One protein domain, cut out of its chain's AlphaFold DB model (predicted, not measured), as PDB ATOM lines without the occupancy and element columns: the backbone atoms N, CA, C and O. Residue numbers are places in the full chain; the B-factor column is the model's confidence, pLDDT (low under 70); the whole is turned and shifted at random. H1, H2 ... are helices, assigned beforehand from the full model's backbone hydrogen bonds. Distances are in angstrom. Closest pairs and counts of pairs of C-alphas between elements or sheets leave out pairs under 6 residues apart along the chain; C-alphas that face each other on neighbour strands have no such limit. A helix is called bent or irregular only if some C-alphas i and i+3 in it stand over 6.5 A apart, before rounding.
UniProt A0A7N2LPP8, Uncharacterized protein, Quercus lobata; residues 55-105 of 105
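This is residues 55 to 105 of the 105 residues of an uncharacterized protein of Quercus lobata (UniProt A0A7N2LPP8). Start at residue 55 and you see a flat, open T: the long helix H1 and the free loop at residues 73 to 79 make the crossbar, and H3 with the tail after it sticks out from the side of H1 as the stem. The chain folds back after H1 through that loop, and little H2 packs beside residues 64 to 68 of H1. The 51 printed residues hold three named helices, in the order H1, H2, H3, and no named strand; the class is all helix. The whole is only just loose, close to extended, with a radius of gyration of the C-alphas of 14.6 A and spans of 44 by 36 by 11 A.

Begin with H1, residues 55 to 69. With residues 64 to 68 alone it touches H2, residues 80 to 83; the closest C-alphas, of Ala 67 and Arg 82, are 5.1 A apart. H1 also touches H3, residues 85 to 94, about perpendicular at 76 degrees, with the C-alphas of Thr 64 and Pro 85 closest at 6.1 A. H2 and H3 touch only at the corner by their tight link, closest at the C-alphas of Pro 81 and His 88, 5.5 A. Every O i to N i+4 pair is within hydrogen-bond range in H3, and 10 of 11 in H1; H2 is too short for such a pair.

Find C-alpha 55 at (39.223, -18.206, 25.703); H1 runs 22.3 A to C-alpha 69 at (32.803, -3.511, 41.195). It is neither bent nor irregular, but only just: C-alphas 55 and 58 are 6.0 A apart. H2 has four residues. H3 runs 14.0 A, ending at C-alpha 94, (20.122, -22.746, 33.536).

The C-alphas farthest apart, of Ser 69 and Ile 105, the chain's last residue, are 44.4 A apart. The printed part has no cut, and no link is long. Residues 90 to 105, of which 90 to 94 belong to H3, stand free. Mean pLDDT of the printed part is 70.3; it is under 70 at residue 55, residues 72 to 78 and residues 95 to 105.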
ATOM      1  N   GLY A  55      40.617 -18.291  26.155       66.75
ATOM      2  CA  GLY A  55      39.223 -18.206  25.703       66.75
ATOM      3  C   GLY A  55      38.242 -17.899  26.830       66.75
ATOM      4  O   GLY A  55      37.798 -16.761  26.985       66.75
ATOM      5  N   ASP A  56      37.957 -18.911  27.640       71.62
ATOM      6  CA  ASP A  56      36.936 -18.800  28.684       71.62
ATOM      7  C   ASP A  56      37.476 -18.085  29.935       71.62
ATOM      8  O   ASP A  56      36.745 -17.380  30.630       71.62
ATOM      9  N   LEU A  57      38.790 -18.158  30.184       74.19
ATOM     10  CA  LEU A  57      39.435 -17.480  31.315       74.19
ATOM     11  C   LEU A  57      39.271 -15.955  31.260       74.19
ATOM     12  O   LEU A  57      39.077 -15.317  32.297       74.19
ATOM     13  N   LYS A  58      39.315 -15.353  30.064       76.19
ATOM     14  CA  LYS A  58      39.109 -13.908  29.897       76.19
ATOM     15  C   LYS A  58      37.684 -13.498  30.263       76.19
ATOM     16  O   LYS A  58      37.487 -12.451  30.882       76.19
ATOM     17  N   GLU A  59      36.701 -14.311  29.896       80.00
ATOM     18  CA  GLU A  59      35.296 -14.054  30.207       80.00
ATOM     19  C   GLU A  59      35.035 -14.195  31.710       80.00
ATOM     20  O   GLU A  59      34.485 -13.282  32.328       80.00
ATOM     21  N   ILE A  60      35.552 -15.264  32.327       79.75
ATOM     22  CA  ILE A  60      35.491 -15.492  33.778       79.75
ATOM     23  C   ILE A  60      36.152 -14.337  34.542       79.75
ATOM     24  O   ILE A  60      35.585 -13.817  35.508       79.75
ATOM     25  N   SER A  61      37.321 -13.873  34.090       80.44
ATOM     26  CA  SER A  61      38.002 -12.727  34.697       80.44
ATOM     27  C   SER A  61      37.174 -11.447  34.583       80.44
ATOM     28  O   SER A  61      37.089 -10.691  35.551       80.44
ATOM     29  N   LYS A  62      36.546 -11.190  33.430       83.50
ATOM     30  CA  LYS A  62      35.698 -10.008  33.227       83.50
ATOM     31  C   LYS A  62      34.474 -10.035  34.145       83.50
ATOM     32  O   LYS A  62      34.189  -9.028  34.791       83.50
ATOM     33  N   MET A  63      33.801 -11.182  34.257       82.94
ATOM     34  CA  MET A  63      32.675 -11.375  35.181       82.94
ATOM     35  C   MET A  63      33.100 -11.179  36.639       82.94
ATOM     36  O   MET A  63      32.393 -10.540  37.413       82.94
ATOM     37  N   THR A  64      34.296 -11.644  37.003       81.75
ATOM     38  CA  THR A  64      34.863 -11.453  38.348       81.75
ATOM     39  C   THR A  64      35.117  -9.981  38.663       81.75
ATOM     40  O   THR A  64      34.776  -9.512  39.750       81.75
ATOM     41  N   ILE A  65      35.669  -9.224  37.711       82.81
ATOM     42  CA  ILE A  65      35.892  -7.779  37.864       82.81
ATOM     43  C   ILE A  65      34.552  -7.048  38.029       82.81
ATOM     44  O   ILE A  65      34.409  -6.241  38.945       82.81
ATOM     45  N   GLN A  66      33.553  -7.377  37.204       83.56
ATOM     46  CA  GLN A  66      32.211  -6.789  37.287       83.56
ATOM     47  C   GLN A  66      31.490  -7.119  38.602       83.56
ATOM     48  O   GLN A  66      30.789  -6.277  39.160       83.56
ATOM     49  N   ALA A  67      31.658  -8.334  39.122       81.56
ATOM     50  CA  ALA A  67      31.078  -8.728  40.400       81.56
ATOM     51  C   ALA A  67      31.747  -8.008  41.579       81.56
ATOM     52  O   ALA A  67      31.076  -7.617  42.532       81.56
ATOM     53  N   LYS A  68      33.062  -7.771  41.495       76.31
ATOM     54  CA  LYS A  68      33.808  -7.000  42.497       76.31
ATOM     55  C   LYS A  68      33.520  -5.500  42.462       76.31
ATOM     56  O   LYS A  68      33.636  -4.868  43.509       76.31
ATOM     57  N   SER A  69      33.151  -4.935  41.309       78.25
ATOM     58  CA  SER A  69      32.803  -3.511  41.195       78.25
ATOM     59  C   SER A  69      31.433  -3.162  41.783       78.25
ATOM     60  O   SER A  69      31.168  -1.992  42.037       78.25
ATOM     61  N   LYS A  70      30.551  -4.148  41.996       78.06
ATOM     62  CA  LYS A  70      29.243  -3.913  42.619       78.06
ATOM     63  C   LYS A  70      29.396  -3.748  44.145       78.06
ATOM     64  O   LYS A  70      30.127  -4.528  44.769       78.06
ATOM     65  N   PRO A  71      28.731  -2.751  44.761       70.94
ATOM     66  CA  PRO A  71      28.778  -2.556  46.208       70.94
ATOM     67  C   PRO A  71      28.148  -3.749  46.942       70.94
ATOM     68  O   PRO A  71      27.188  -4.347  46.457       70.94
ATOM     69  N   ILE A  72      28.697  -4.106  48.108       69.19
ATOM     70  CA  ILE A  72      28.094  -5.117  48.991       69.19
ATOM     71  C   ILE A  72      26.866  -4.495  49.637       69.19
ATOM     72  O   ILE A  72      26.962  -3.466  50.305       69.19
ATOM     73  N   ASN A  73      25.717  -5.132  49.449       69.38
ATOM     74  CA  ASN A  73      24.519  -4.752  50.168       69.38
ATOM     75  C   ASN A  73      24.606  -5.332  51.589       69.38
ATOM     76  O   ASN A  73      24.420  -6.525  51.785       69.38
ATOM     77  N   VAL A  74      24.938  -4.490  52.570       66.69
ATOM     78  CA  VAL A  74      25.243  -4.881  53.967       66.69
ATOM     79  C   VAL A  74      24.054  -5.562  54.662       66.69
ATOM     80  O   VAL A  74      24.230  -6.342  55.593       66.69
ATOM     81  N   PHE A  75      22.840  -5.309  54.176       66.62
ATOM     82  CA  PHE A  75      21.602  -5.876  54.710       66.62
ATOM     83  C   PHE A  75      21.305  -7.292  54.204       66.62
ATOM     84  O   PHE A  75      20.532  -8.017  54.824       66.62
ATOM     85  N   THR A  76      21.924  -7.713  53.100       65.31
ATOM     86  CA  THR A  76      21.743  -9.048  52.524       65.31
ATOM     87  C   THR A  76      23.064  -9.798  52.603       65.31
ATOM     88  O   THR A  76      24.029  -9.417  51.948       65.31
ATOM     89  N   HIS A  77      23.109 -10.892  53.366       67.69
ATOM     90  CA  HIS A  77      24.273 -11.783  53.501       67.69
ATOM     91  C   HIS A  77      24.595 -12.582  52.214       67.69
ATOM     92  O   HIS A  77      25.146 -13.680  52.271       67.69
ATOM     93  N   ASP A  78      24.256 -12.057  51.035       67.88
ATOM     94  CA  ASP A  78      24.485 -12.734  49.765       67.88
ATOM     95  C   ASP A  78      25.873 -12.400  49.203       67.88
ATOM     96  O   ASP A  78      26.088 -11.435  48.467       67.88
ATOM     97  N   ILE A  79      26.850 -13.205  49.615       73.06
ATOM     98  CA  ILE A  79      28.248 -13.101  49.179       73.06
ATOM     99  C   ILE A  79      28.553 -13.992  47.964       73.06
ATOM    100  O   ILE A  79      29.558 -13.790  47.272       73.06
ATOM    101  N   ALA A  80      27.679 -14.959  47.674       72.06
ATOM    102  CA  ALA A  80      27.843 -15.951  46.616       72.06
ATOM    103  C   ALA A  80      28.092 -15.351  45.213       72.06
ATOM    104  O   ALA A  80      29.058 -15.780  44.566       72.06
ATOM    105  N   PRO A  81      27.350 -14.322  44.737       73.19
ATOM    106  CA  PRO A  81      27.559 -13.758  43.401       73.19
ATOM    107  C   PRO A  81      28.903 -13.038  43.246       73.19
ATOM    108  O   PRO A  81      29.342 -12.796  42.124       73.19
ATOM    109  N   ARG A  82      29.582 -12.693  44.348       73.75
ATOM    110  CA  ARG A  82      30.884 -12.011  44.329       73.75
ATOM    111  C   ARG A  82      32.066 -12.980  44.360       73.75
ATOM    112  O   ARG A  82      33.105 -12.669  43.779       73.75
ATOM    113  N   VAL A  83      31.920 -14.125  45.028       74.81
ATOM    114  CA  VAL A  83      32.974 -15.154  45.132       74.81
ATOM    115  C   VAL A  83      33.030 -16.000  43.861       74.81
ATOM    116  O   VAL A  83      34.115 -16.257  43.344       74.81
ATOM    117  N   LEU A  84      31.867 -16.391  43.329       78.25
ATOM    118  CA  LEU A  84      31.748 -17.245  42.144       78.25
ATOM    119  C   LEU A  84      30.687 -16.691  41.172       78.25
ATOM    120  O   LEU A  84      29.660 -17.335  40.945       78.25
ATOM    121  N   PRO A  85      30.924 -15.518  40.551       79.50
ATOM    122  CA  PRO A  85      29.951 -14.894  39.650       79.50
ATOM    123  C   PRO A  85      29.582 -15.777  38.459       79.50
ATOM    124  O   PRO A  85      28.432 -15.781  38.035       79.50
ATOM    125  N   PHE A  86      30.537 -16.564  37.952       77.06
ATOM    126  CA  PHE A  86      30.293 -17.508  36.864       77.06
ATOM    127  C   PHE A  86      29.262 -18.576  37.252       77.06
ATOM    128  O   PHE A  86      28.296 -18.792  36.529       77.06
ATOM    129  N   VAL A  87      29.421 -19.199  38.424       74.88
ATOM    130  CA  VAL A  87      28.501 -20.240  38.907       74.88
ATOM    131  C   VAL A  87      27.130 -19.641  39.192       74.88
ATOM    132  O   VAL A  87      26.125 -20.195  38.762       74.88
ATOM    133  N   HIS A  88      27.086 -18.474  39.837       78.31
ATOM    134  CA  HIS A  88      25.835 -17.763  40.078       78.31
ATOM    135  C   HIS A  88      25.094 -17.465  38.764       78.31
ATOM    136  O   HIS A  88      23.889 -17.684  38.666       78.31
ATOM    137  N   GLN A  89      25.802 -17.010  37.725       78.12
ATOM    138  CA  GLN A  89      25.208 -16.743  36.419       78.12
ATOM    139  C   GLN A  89      24.720 -18.027  35.735       78.12
ATOM    140  O   GLN A  89      23.623 -18.025  35.181       78.12
ATOM    141  N   VAL A  90      25.477 -19.124  35.791       76.56
ATOM    142  CA  VAL A  90      25.053 -20.417  35.230       76.56
ATOM    143  C   VAL A  90      23.804 -20.934  35.943       76.56
ATOM    144  O   VAL A  90      22.845 -21.311  35.280       76.56
ATOM    145  N   VAL A  91      23.761 -20.877  37.276       80.06
ATOM    146  CA  VAL A  91      22.581 -21.266  38.066       80.06
ATOM    147  C   VAL A  91      21.388 -20.356  37.767       80.06
ATOM    148  O   VAL A  91      20.277 -20.843  37.615       80.06
ATOM    149  N   THR A  92      21.600 -19.051  37.600       78.00
ATOM    150  CA  THR A  92      20.513 -18.119  37.253       78.00
ATOM    151  C   THR A  92      19.955 -18.381  35.850       78.00
ATOM    152  O   THR A  92      18.750 -18.295  35.646       78.00
ATOM    153  N   ASN A  93      20.814 -18.699  34.873       75.81
ATOM    154  CA  ASN A  93      20.397 -18.894  33.479       75.81
ATOM    155  C   ASN A  93      19.868 -20.308  33.189       75.81
ATOM    156  O   ASN A  93      18.969 -20.456  32.370       75.81
ATOM    157  N   TYR A  94      20.418 -21.338  33.835       73.56
ATOM    158  CA  TYR A  94      20.122 -22.746  33.536       73.56
ATOM    159  C   TYR A  94      19.513 -23.518  34.715       73.56
ATOM    160  O   TYR A  94      19.017 -24.623  34.526       73.56
ATOM    161  N   GLY A  95      19.526 -22.964  35.929       63.78
ATOM    162  CA  GLY A  95      19.032 -23.629  37.142       63.78
ATOM    163  C   GLY A  95      17.509 -23.658  37.292       63.78
ATOM    164  O   GLY A  95      17.014 -24.158  38.298       63.78
ATOM    165  N   VAL A  96      16.747 -23.162  36.314       57.62
ATOM    166  CA  VAL A  96      15.278 -23.153  36.362       57.62
ATOM    167  C   VAL A  96      14.714 -24.384  35.644       57.62
ATOM    168  O   VAL A  96      14.063 -24.266  34.614       57.62
ATOM    169  N   PHE A  97      14.977 -25.583  36.172       55.97
ATOM    170  CA  PHE A  97      14.362 -26.825  35.666       55.97
ATOM    171  C   PHE A  97      13.922 -27.819  36.755       55.97
ATOM    172  O   PHE A  97      13.708 -28.993  36.467       55.97
ATOM    173  N   THR A  98      13.720 -27.374  37.999       50.66
ATOM    174  CA  THR A  98      13.371 -28.292  39.107       50.66
ATOM    175  C   THR A  98      12.150 -27.906  39.935       50.66
ATOM    176  O   THR A  98      11.931 -28.499  40.985       50.66
ATOM    177  N   THR A  99      11.300 -26.987  39.468       47.56
ATOM    178  CA  THR A  99      10.028 -26.676  40.158       47.56
ATOM    179  C   THR A  99       8.777 -27.180  39.439       47.56
ATOM    180  O   THR A  99       7.737 -27.301  40.077       47.56
ATOM    181  N   THR A 100       8.855 -27.559  38.158       46.56
ATOM    182  CA  THR A 100       7.682 -28.069  37.412       46.56
ATOM    183  C   THR A 100       7.550 -29.597  37.456       46.56
ATOM    184  O   THR A 100       6.448 -30.114  37.314       46.56
ATOM    185  N   LEU A 101       8.636 -30.343  37.704       48.88
ATOM    186  CA  LEU A 101       8.598 -31.817  37.752       48.88
ATOM    187  C   LEU A 101       8.059 -32.392  39.073       48.88
ATOM    188  O   LEU A 101       7.689 -33.558  39.111       48.88
ATOM    189  N   VAL A 102       7.965 -31.590  40.138       52.81
ATOM    190  CA  VAL A 102       7.417 -32.039  41.435       52.81
ATOM    191  C   VAL A 102       5.880 -31.944  41.477       52.81
ATOM    192  O   VAL A 102       5.260 -32.489  42.378       52.81
ATOM    193  N   PHE A 103       5.242 -31.305  40.488       45.56
ATOM    194  CA  PHE A 103       3.777 -31.190  40.395       45.56
ATOM    195  C   PHE A 103       3.115 -32.236  39.476       45.56
ATOM    196  O   PHE A 103       1.902 -32.187  39.284       45.56
ATOM    197  N   VAL A 104       3.882 -33.172  38.898       43.44
ATOM    198  CA  VAL A 104       3.370 -34.218  37.981       43.44
ATOM    199  C   VAL A 104       3.826 -35.626  38.407       43.44
ATOM    200  O   VAL A 104       4.106 -36.477  37.567       43.44
ATOM    201  N   ILE A 105       3.909 -35.879  39.716       52.88
ATOM    202  CA  ILE A 105       3.914 -37.232  40.302       52.88
ATOM    203  C   ILE A 105       2.918 -37.247  41.456       52.88
ATOM    204  O   ILE A 105       2.963 -36.292  42.262       52.88
TER     205      ILE A 105